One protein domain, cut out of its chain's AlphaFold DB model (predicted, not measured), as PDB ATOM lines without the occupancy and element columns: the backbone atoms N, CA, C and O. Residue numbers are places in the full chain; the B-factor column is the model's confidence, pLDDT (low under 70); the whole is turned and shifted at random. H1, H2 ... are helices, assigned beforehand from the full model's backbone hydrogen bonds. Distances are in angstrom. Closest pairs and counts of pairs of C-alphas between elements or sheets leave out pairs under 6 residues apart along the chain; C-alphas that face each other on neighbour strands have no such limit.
ATOM      1  N   LYS A 873      -9.016  78.153 -27.553       73.81
ATOM      2  CA  LYS A 873      -9.450  76.746 -27.469       73.81
ATOM      3  C   LYS A 873      -8.437  75.817 -26.792       73.81
ATOM      4  O   LYS A 873      -8.870  74.855 -26.173       73.81
ATOM      5  N   VAL A 874      -7.131  76.064 -26.920       79.25
ATOM      6  CA  VAL A 874      -6.083  75.282 -26.234       79.25
ATOM      7  C   VAL A 874      -6.003  75.689 -24.764       79.25
ATOM      8  O   VAL A 874      -6.126  74.836 -23.889       79.25
ATOM      9  N   GLU A 875      -5.915  76.990 -24.500       76.12
ATOM     10  CA  GLU A 875      -5.903  77.604 -23.168       76.12
ATOM     11  C   GLU A 875      -7.135  77.153 -22.356       76.12
ATOM     12  O   GLU A 875      -6.999  76.571 -21.279       76.12
ATOM     13  N   ALA A 876      -8.330  77.203 -22.963       69.50
ATOM     14  CA  ALA A 876      -9.570  76.699 -22.369       69.50
ATOM     15  C   ALA A 876      -9.724  75.159 -22.336       69.50
ATOM     16  O   ALA A 876     -10.734  74.649 -21.854       69.50
ATOM     17  N   THR A 877      -8.744  74.387 -22.819       69.25
ATOM     18  CA  THR A 877      -8.636  72.944 -22.511       69.25
ATOM     19  C   THR A 877      -7.600  72.643 -21.431       69.25
ATOM     20  O   THR A 877      -7.741  71.643 -20.729       69.25
ATOM     21  N   GLU A 878      -6.602  73.509 -21.256       76.38
ATOM     22  CA  GLU A 878      -5.558  73.367 -20.240       76.38
ATOM     23  C   GLU A 878      -6.057  73.848 -18.866       76.38
ATOM     24  O   GLU A 878      -6.064  73.061 -17.916       76.38
ATOM     25  N   GLU A 879      -6.587  75.074 -18.767       72.44
ATOM     26  CA  GLU A 879      -7.106  75.650 -17.508       72.44
ATOM     27  C   GLU A 879      -8.319  74.883 -16.945       72.44
ATOM     28  O   GLU A 879      -8.555  74.858 -15.740       72.44
ATOM     29  N   TYR A 880      -9.079  74.220 -17.819       69.44
ATOM     30  CA  TYR A 880     -10.349  73.553 -17.509       69.44
ATOM     31  C   TYR A 880     -10.171  72.038 -17.411       69.44
ATOM     32  O   TYR A 880     -11.159  71.314 -17.284       69.44
ATOM     33  N   SER A 881      -8.936  71.539 -17.493       81.50
ATOM     34  CA  SER A 881      -8.618  70.109 -17.542       81.50
ATOM     35  C   SER A 881      -9.245  69.311 -16.389       81.50
ATOM     36  O   SER A 881      -9.750  68.210 -16.625       81.50
ATOM     37  N   ASP A 882      -9.346  69.882 -15.185       76.44
ATOM     38  CA  ASP A 882     -10.056  69.284 -14.041       76.44
ATOM     39  C   ASP A 882     -11.590  69.276 -14.201       76.44
ATOM     40  O   ASP A 882     -12.242  68.277 -13.887       76.44
ATOM     41  N   LEU A 883     -12.198  70.353 -14.715       68.31
ATOM     42  CA  LEU A 883     -13.649  70.417 -14.961       68.31
ATOM     43  C   LEU A 883     -14.063  69.525 -16.137       68.31
ATOM     44  O   LEU A 883     -15.076  68.832 -16.047       68.31
ATOM     45  N   ALA A 884     -13.255  69.477 -17.196       73.44
ATOM     46  CA  ALA A 884     -13.396  68.536 -18.299       73.44
ATOM     47  C   ALA A 884     -13.247  67.091 -17.802       73.44
ATOM     48  O   ALA A 884     -14.120  66.272 -18.074       73.44
ATOM     49  N   SER A 885     -12.236  66.791 -16.979       83.00
ATOM     50  CA  SER A 885     -12.070  65.465 -16.362       83.00
ATOM     51  C   SER A 885     -13.248  65.088 -15.461       83.00
ATOM     52  O   SER A 885     -13.690  63.943 -15.478       83.00
ATOM     53  N   LYS A 886     -13.813  66.040 -14.706       79.00
ATOM     54  CA  LYS A 886     -15.004  65.818 -13.870       79.00
ATOM     55  C   LYS A 886     -16.264  65.591 -14.712       79.00
ATOM     56  O   LYS A 886     -17.038  64.689 -14.398       79.00
ATOM     57  N   ARG A 887     -16.461  66.366 -15.784       84.50
ATOM     58  CA  ARG A 887     -17.528  66.162 -16.780       84.50
ATOM     59  C   ARG A 887     -17.399  64.783 -17.421       84.50
ATOM     60  O   ARG A 887     -18.383  64.059 -17.491       84.50
ATOM     61  N   ASP A 888     -16.201  64.405 -17.848       83.38
ATOM     62  CA  ASP A 888     -15.964  63.165 -18.585       83.38
ATOM     63  C   ASP A 888     -16.010  61.934 -17.670       83.38
ATOM     64  O   ASP A 888     -16.494  60.887 -18.093       83.38
ATOM     65  N   ALA A 889     -15.645  62.073 -16.391       86.88
ATOM     66  CA  ALA A 889     -15.926  61.077 -15.358       86.88
ATOM     67  C   ALA A 889     -17.436  60.909 -15.116       86.88
ATOM     68  O   ALA A 889     -17.927  59.784 -15.116       86.88
ATOM     69  N   LEU A 890     -18.197  62.005 -14.989       77.19
ATOM     70  CA  LEU A 890     -19.658  61.947 -14.850       77.19
ATOM     71  C   LEU A 890     -20.341  61.364 -16.099       77.19
ATOM     72  O   LEU A 890     -21.282  60.582 -15.978       77.19
ATOM     73  N   LEU A 891     -19.854  61.682 -17.301       81.25
ATOM     74  CA  LEU A 891     -20.321  61.072 -18.548       81.25
ATOM     75  C   LEU A 891     -19.965  59.581 -18.612       81.25
ATOM     76  O   LEU A 891     -20.795  58.791 -19.055       81.25
ATOM     77  N   ALA A 892     -18.782  59.175 -18.141       87.69
ATOM     78  CA  ALA A 892     -18.404  57.768 -18.033       87.69
ATOM     79  C   ALA A 892     -19.292  57.011 -17.029       87.69
ATOM     80  O   ALA A 892     -19.755  55.918 -17.350       87.69
ATOM     81  N   ASP A 893     -19.608  57.604 -15.873       82.06
ATOM     82  CA  ASP A 893     -20.538  57.039 -14.888       82.06
ATOM     83  C   ASP A 893     -21.962  56.917 -15.457       82.06
ATOM     84  O   ASP A 893     -22.587  55.862 -15.338       82.06
ATOM     85  N   VAL A 894     -22.471  57.942 -16.152       81.44
ATOM     86  CA  VAL A 894     -23.783  57.899 -16.831       81.44
ATOM     87  C   VAL A 894     -23.803  56.859 -17.955       81.44
ATOM     88  O   VAL A 894     -24.799  56.153 -18.127       81.44
ATOM     89  N   LEU A 895     -22.716  56.707 -18.717       85.31
ATOM     90  CA  LEU A 895     -22.588  55.662 -19.737       85.31
ATOM     91  C   LEU A 895     -22.503  54.262 -19.115       85.31
ATOM     92  O   LEU A 895     -23.122  53.338 -19.645       85.31
ATOM     93  N   ALA A 896     -21.819  54.103 -17.980       84.81
ATOM     94  CA  ALA A 896     -21.757  52.851 -17.230       84.81
ATOM     95  C   ALA A 896     -23.124  52.473 -16.639       84.81
ATOM     96  O   ALA A 896     -23.547  51.329 -16.775       84.81
ATOM     97  N   GLN A 897     -23.871  53.429 -16.075       79.44
ATOM     98  CA  GLN A 897     -25.253  53.224 -15.623       79.44
ATOM     99  C   GLN A 897     -26.178  52.852 -16.792       79.44
ATOM    100  O   GLN A 897     -26.936  51.888 -16.705       79.44
ATOM    101  N   ARG A 898     -26.075  53.552 -17.931       78.06
ATOM    102  CA  ARG A 898     -26.824  53.223 -19.157       78.06
ATOM    103  C   ARG A 898     -26.401  51.901 -19.791       78.06
ATOM    104  O   ARG A 898     -27.166  51.361 -20.586       78.06
ATOM    105  N   GLN A 899     -25.200  51.390 -19.522       87.69
ATOM    106  CA  GLN A 899     -24.817  50.029 -19.901       87.69
ATOM    107  C   GLN A 899     -25.436  49.022 -18.931       87.69
ATOM    108  O   GLN A 899     -26.178  48.170 -19.392       87.69
ATOM    109  N   LEU A 900     -25.288  49.217 -17.619       84.00
ATOM    110  CA  LEU A 900     -25.871  48.362 -16.579       84.00
ATOM    111  C   LEU A 900     -27.395  48.177 -16.730       84.00
ATOM    112  O   LEU A 900     -27.901  47.075 -16.559       84.00
ATOM    113  N   ILE A 901     -28.133  49.232 -17.091       81.69
ATOM    114  CA  ILE A 901     -29.583  49.154 -17.357       81.69
ATOM    115  C   ILE A 901     -29.889  48.298 -18.600       81.69
ATOM    116  O   ILE A 901     -30.884  47.575 -18.616       81.69
ATOM    117  N   ARG A 902     -29.036  48.341 -19.634       86.00
ATOM    118  CA  ARG A 902     -29.164  47.471 -20.816       86.00
ATOM    119  C   ARG A 902     -28.764  46.034 -20.495       86.00
ATOM    120  O   ARG A 902     -29.506  45.136 -20.865       86.00
ATOM    121  N   ASP A 903     -27.694  45.834 -19.731       86.81
ATOM    122  CA  ASP A 903     -27.267  44.516 -19.252       86.81
ATOM    123  C   ASP A 903     -28.389  43.852 -18.428       86.81
ATOM    124  O   ASP A 903     -28.729  42.700 -18.677       86.81
ATOM    125  N   PHE A 904     -29.064  44.595 -17.536       83.56
ATOM    126  CA  PHE A 904     -30.242  44.101 -16.809       83.56
ATOM    127  C   PHE A 904     -31.466  43.847 -17.706       83.56
ATOM    128  O   PHE A 904     -32.225  42.913 -17.451       83.56
ATOM    129  N   SER A 905     -31.685  44.653 -18.750       84.25
ATOM    130  CA  SER A 905     -32.753  44.401 -19.730       84.25
ATOM    131  C   SER A 905     -32.495  43.112 -20.520       84.25
ATOM    132  O   SER A 905     -33.422  42.336 -20.759       84.25
ATOM    133  N   ASP A 906     -31.240  42.872 -20.898       87.69
ATOM    134  CA  ASP A 906     -30.805  41.653 -21.572       87.69
ATOM    135  C   ASP A 906     -30.866  40.449 -20.613       87.69
ATOM    136  O   ASP A 906     -31.364  39.395 -21.004       87.69
ATOM    137  N   ASP A 907     -30.498  40.604 -19.333       89.31
ATOM    138  CA  ASP A 907     -30.686  39.583 -18.291       89.31
ATOM    139  C   ASP A 907     -32.158  39.175 -18.144       89.31
ATOM    140  O   ASP A 907     -32.464  37.984 -18.141       89.31
ATOM    141  N   VAL A 908     -33.090  40.131 -18.055       86.50
ATOM    142  CA  VAL A 908     -34.538  39.847 -17.965       86.50
ATOM    143  C   VAL A 908     -35.046  39.135 -19.226       86.50
ATOM    144  O   VAL A 908     -35.857  38.206 -19.141       86.50
ATOM    145  N   HIS A 909     -34.532  39.500 -20.401       88.50
ATOM    146  CA  HIS A 909     -34.823  38.785 -21.641       88.50
ATOM    147  C   HIS A 909     -34.262  37.347 -21.619       88.50
ATOM    148  O   HIS A 909     -34.982  36.394 -21.917       88.50
ATOM    149  N   PHE A 910     -33.015  37.137 -21.192       90.75
ATOM    150  CA  PHE A 910     -32.404  35.805 -21.117       90.75
ATOM    151  C   PHE A 910     -32.982  34.927 -19.990       90.75
ATOM    152  O   PHE A 910     -33.024  33.707 -20.136       90.75
ATOM    153  N   LEU A 911     -33.514  35.517 -18.916       87.31
ATOM    154  CA  LEU A 911     -34.299  34.819 -17.891       87.31
ATOM    155  C   LEU A 911     -35.660  34.319 -18.404       87.31
ATOM    156  O   LEU A 911     -36.209  33.389 -17.819       87.31
ATOM    157  N   SER A 912     -36.210  34.909 -19.473       84.81
ATOM    158  CA  SER A 912     -37.493  34.481 -20.059       84.81
ATOM    159  C   SER A 912     -37.335  33.578 -21.289       84.81
ATOM    160  O   SER A 912     -38.114  32.641 -21.452       84.81
ATOM    161  N   VAL A 913     -36.315  33.801 -22.127       88.44
ATOM    162  CA  VAL A 913     -36.104  33.064 -23.394       88.44
ATOM    163  C   VAL A 913     -34.933  32.064 -23.329       88.44
ATOM    164  O   VAL A 913     -34.869  31.130 -24.128       88.44
ATOM    165  N   GLY A 914     -34.014  32.214 -22.371       85.88
ATOM    166  CA  GLY A 914     -32.668  31.633 -22.428       85.88
ATOM    167  C   GLY A 914     -31.687  32.543 -23.176       85.88
ATOM    168  O   GLY A 914     -32.093  33.500 -23.835       85.88
ATOM    169  N   ASN A 915     -30.384  32.260 -23.082       90.12
ATOM    170  CA  ASN A 915     -29.346  33.039 -23.763       90.12
ATOM    171  C   ASN A 915     -28.906  32.339 -25.070       90.12
ATOM    172  O   ASN A 915     -28.121  31.384 -25.015       90.12
ATOM    173  N   PRO A 916     -29.347  32.819 -26.253       79.75
ATOM    174  CA  PRO A 916     -29.092  32.169 -27.540       79.75
ATOM    175  C   PRO A 916     -27.648  32.328 -28.043       79.75
ATOM    176  O   PRO A 916     -27.299  31.771 -29.078       79.75
ATOM    177  N   HIS A 917     -26.801  33.095 -27.348       85.06
ATOM    178  CA  HIS A 917     -25.380  33.248 -27.678       85.06
ATOM    179  C   HIS A 917     -24.466  32.328 -26.856       85.06
ATOM    180  O   HIS A 917     -23.268  32.261 -27.126       85.06
ATOM    181  N   ARG A 918     -25.019  31.624 -25.860       86.56
ATOM    182  CA  ARG A 918     -24.305  30.666 -24.999       86.56
ATOM    183  C   ARG A 918     -24.944  29.269 -24.971       86.56
ATOM    184  O   ARG A 918     -24.495  28.429 -24.200       86.56
ATOM    185  N   ASP A 919     -25.994  29.043 -25.765       91.56
ATOM    186  CA  ASP A 919     -26.844  27.839 -25.746       91.56
ATOM    187  C   ASP A 919     -27.426  27.497 -24.352       91.56
ATOM    188  O   ASP A 919     -27.736  26.342 -24.054       91.56
ATOM    189  N   LEU A 920     -27.595  28.507 -23.487       92.69
ATOM    190  CA  LEU A 920     -28.115  28.341 -22.125       92.69
ATOM    191  C   LEU A 920     -29.642  28.417 -22.117       92.69
ATOM    192  O   LEU A 920     -30.224  29.402 -22.582       92.69
ATOM    193  N   THR A 921     -30.297  27.429 -21.508       93.75
ATOM    194  CA  THR A 921     -31.734  27.524 -21.210       93.75
ATOM    195  C   THR A 921     -32.006  28.617 -20.171       93.75
ATOM    196  O   THR A 921     -31.122  28.971 -19.389       93.75
ATOM    197  N   ALA A 922     -33.237  29.134 -20.120       89.69
ATOM    198  CA  ALA A 922     -33.649  30.146 -19.137       89.69
ATOM    199  C   ALA A 922     -33.315  29.741 -17.684       89.69
ATOM    200  O   ALA A 922     -32.796  30.544 -16.913       89.69
ATOM    201  N   GLU A 923     -33.521  28.467 -17.332       88.06
ATOM    202  CA  GLU A 923     -33.169  27.916 -16.017       88.06
ATOM    203  C   GLU A 923     -31.654  27.936 -15.759       88.06
ATOM    204  O   GLU A 923     -31.208  28.331 -14.684       88.06
ATOM    205  N   GLN A 924     -30.842  27.546 -16.749       91.56
ATOM    206  CA  GLN A 924     -29.380  27.571 -16.641       91.56
ATOM    207  C   GLN A 924     -28.851  29.004 -16.519       91.56
ATOM    208  O   GLN A 924     -27.967  29.253 -15.699       91.56
ATOM    209  N   TYR A 925     -29.431  29.946 -17.267       92.12
ATOM    210  CA  TYR A 925     -29.109  31.366 -17.155       92.12
ATOM    211  C   TYR A 925     -29.478  31.925 -15.776       92.12
ATOM    212  O   TYR A 925     -28.674  32.618 -15.159       92.12
ATOM    213  N   ALA A 926     -30.639  31.546 -15.229       89.19
ATOM    214  CA  ALA A 926     -31.039  31.923 -13.875       89.19
ATOM    215  C   ALA A 926     -30.060  31.411 -12.804       89.19
ATOM    216  O   ALA A 926     -29.774  32.134 -11.846       89.19
ATOM    217  N   PHE A 927     -29.498  30.206 -12.964       89.56
ATOM    218  CA  PHE A 927     -28.447  29.699 -12.074       89.56
ATOM    219  C   PHE A 927     -27.115  30.454 -12.227       89.56
ATOM    220  O   PHE A 927     -26.493  30.756 -11.206       89.56
ATOM    221  N   GLU A 928     -26.684  30.788 -13.451       91.38
ATOM    222  CA  GLU A 928     -25.456  31.569 -13.688       91.38
ATOM    223  C   GLU A 928     -25.585  32.994 -13.118       91.38
ATOM    224  O   GLU A 928     -24.775  33.400 -12.284       91.38
ATOM    225  N   LEU A 929     -26.672  33.704 -13.436       89.38
ATOM    226  CA  LEU A 929     -26.954  35.040 -12.905       89.38
ATOM    227  C   LEU A 929     -27.066  35.037 -11.370       89.38
ATOM    228  O   LEU A 929     -26.521  35.910 -10.694       89.38
ATOM    229  N   THR A 930     -27.705  34.017 -10.784       87.50
ATOM    230  CA  THR A 930     -27.764  33.856  -9.320       87.50
ATOM    231  C   THR A 930     -26.377  33.619  -8.717       87.50
ATOM    232  O   THR A 930     -26.093  34.120  -7.624       87.50
ATOM    233  N   TYR A 931     -25.491  32.882  -9.395       89.75
ATOM    234  CA  TYR A 931     -24.107  32.700  -8.959       89.75
ATOM    235  C   TYR A 931     -23.334  34.025  -8.993       89.75
ATOM    236  O   TYR A 931     -22.706  34.378  -7.990       89.75
ATOM    237  N   ASP A 932     -23.443  34.793 -10.077       87.25
ATOM    238  CA  ASP A 932     -22.725  36.059 -10.254       87.25
ATOM    239  C   ASP A 932     -23.225  37.163  -9.314       87.25
ATOM    240  O   ASP A 932     -22.411  37.845  -8.685       87.25
ATOM    241  N   VAL A 933     -24.537  37.270  -9.077       83.62
ATOM    242  CA  VAL A 933     -25.101  38.155  -8.038       83.62
ATOM    243  C   VAL A 933     -24.565  37.779  -6.648       83.62
ATOM    244  O   VAL A 933     -24.189  38.655  -5.862       83.62
ATOM    245  N   ASN A 934     -24.445  36.482  -6.341       80.56
ATOM    246  CA  ASN A 934     -23.842  36.012  -5.090       80.56
ATOM    247  C   ASN A 934     -22.324  36.269  -5.018       80.56
ATOM    248  O   ASN A 934     -21.801  36.562  -3.938       80.56
ATOM    249  N   ALA A 935     -21.600  36.174  -6.135       85.50
ATOM    250  CA  ALA A 935     -20.176  36.490  -6.216       85.50
ATOM    251  C   ALA A 935     -19.931  37.997  -6.029       85.50
ATOM    252  O   ALA A 935     -19.079  38.390  -5.227       85.50
ATOM    253  N   TYR A 936     -20.735  38.843  -6.677       78.94
ATOM    254  CA  TYR A 936     -20.732  40.294  -6.510       78.94
ATOM    255  C   TYR A 936     -21.066  40.700  -5.067       78.94
ATOM    256  O   TYR A 936     -20.376  41.545  -4.490       78.94
ATOM    257  N   ALA A 937     -22.063  40.065  -4.439       77.25
ATOM    258  CA  ALA A 937     -22.403  40.310  -3.039       77.25
ATOM    259  C   ALA A 937     -21.236  39.977  -2.092       77.25
ATOM    260  O   ALA A 937     -20.901  40.781  -1.221       77.25
ATOM    261  N   LYS A 938     -20.556  38.840  -2.301       77.81
ATOM    262  CA  LYS A 938     -19.357  38.452  -1.533       77.81
ATOM    263  C   LYS A 938     -18.193  39.427  -1.744       77.81
ATOM    264  O   LYS A 938     -17.582  39.852  -0.763       77.81
ATOM    265  N   LYS A 939     -17.918  39.810  -3.000       83.25
ATOM    266  CA  LYS A 939     -16.838  40.738  -3.390       83.25
ATOM    267  C   LYS A 939     -16.999  42.116  -2.749       83.25
ATOM    268  O   LYS A 939     -16.025  42.663  -2.249       83.25
ATOM    269  N   ASN A 940     -18.220  42.647  -2.721       72.31
ATOM    270  CA  ASN A 940     -18.530  43.962  -2.150       72.31
ATOM    271  C   ASN A 940     -18.891  43.904  -0.650       72.31
ATOM    272  O   ASN A 940     -19.501  44.831  -0.125       72.31
ATOM    273  N   HIS A 941     -18.565  42.796   0.031       74.06
ATOM    274  CA  HIS A 941     -18.851  42.550   1.452       74.06
ATOM    275  C   HIS A 941     -20.309  42.812   1.873       74.06
ATOM    276  O   HIS A 941     -20.590  43.124   3.032       74.06
ATOM    277  N   LEU A 942     -21.256  42.617   0.949       61.22
ATOM    278  CA  LEU A 942     -22.691  42.746   1.174       61.22
ATOM    279  C   LEU A 942     -23.203  41.517   1.938       61.22
ATOM    280  O   LEU A 942     -23.967  40.712   1.402       61.22
ATOM    281  N   ARG A 943     -22.762  41.364   3.195       51.62
ATOM    282  CA  ARG A 943     -23.296  40.370   4.130       51.62
ATOM    283  C   ARG A 943     -24.784  40.640   4.326       51.62
ATOM    284  O   ARG A 943     -25.171  41.576   5.022       51.62
ATOM    285  N   PHE A 944     -25.602  39.812   3.688       44.91
ATOM    286  CA  PHE A 944     -27.005  39.667   4.038       44.91
ATOM    287  C   PHE A 944     -27.072  39.246   5.510       44.91
ATOM    288  O   PHE A 944     -26.323  38.364   5.924       44.91
ATOM    289  N   SER A 945     -27.937  39.913   6.272       45.72
ATOM    290  CA  SER A 945     -28.065  39.779   7.726       45.72
ATOM    291  C   SER A 945     -26.816  40.185   8.526       45.72
ATOM    292  O   SER A 945     -25.848  39.440   8.675       45.72
TER     293      SER A 945
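What this domain is: This is residues 873 to 945 of the 1157 residues of the protein "RING-type domain-containing protein" of Leptomonas seymouri (UniProt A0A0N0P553). A long helix, H2, makes most of the length, and a shorter helix, H3, folds back from its far end as the second arm of an open V; the short helix H1 stands across the other end of H2. The arms meet only near the turn, through residues 907 to 913 of H2 and 922 to 929 of H3. The printed part has 73 residues with three named helices, in the order H1, H2, H3, and no named strand; the class is all helix. It is extended, with a radius of gyration of the C-alphas of 19.2 A, and flat, spanning 57 by 34 by 15 A.

How they stand to each other: H1, residues 873 to 878, and H2, residues 881 to 913, are close but not clearly touching, the closest C-alphas being those of Thr 877 and Ala 884, 7.7 A apart. Their lines are about perpendicular, at 85 degrees. H2 touches H3, residues 922 to 939; their closest C-alphas, of Leu 911 and Ala 922, are 4.9 A apart. These two run opposite ways at a tilt of 36 degrees, only just steep, and form a helical hairpin. H1 and H3 are apart. Every O i to N i+4 pair is within hydrogen-bond range in H1 and H3, and 28 of 29 in H2.

Where its parts are: H1 begins at C-alpha 873, at (-9.450, 76.746, -27.469), and is 8.9 A long from first to last C-alpha. H2 measures 46.5 A and ends at C-alpha 913, at (-36.104, 33.064, -23.394). H3 measures 25.4 A and ends at C-alpha 939, at (-16.838, 40.738, -3.390).

The domain as a whole: The two C-alphas farthest apart, of Glu 875 and Glu 923, are 57.1 A apart. Residues 885 to 905 of H2 stand free. The printed part has no cut; the link from H1 to H2 is tight and that from H2 to H3 is short. Mean pLDDT of the printed part is 81.4, and residues 876 to 877, 880, 883 and 942 to 945 are under 70.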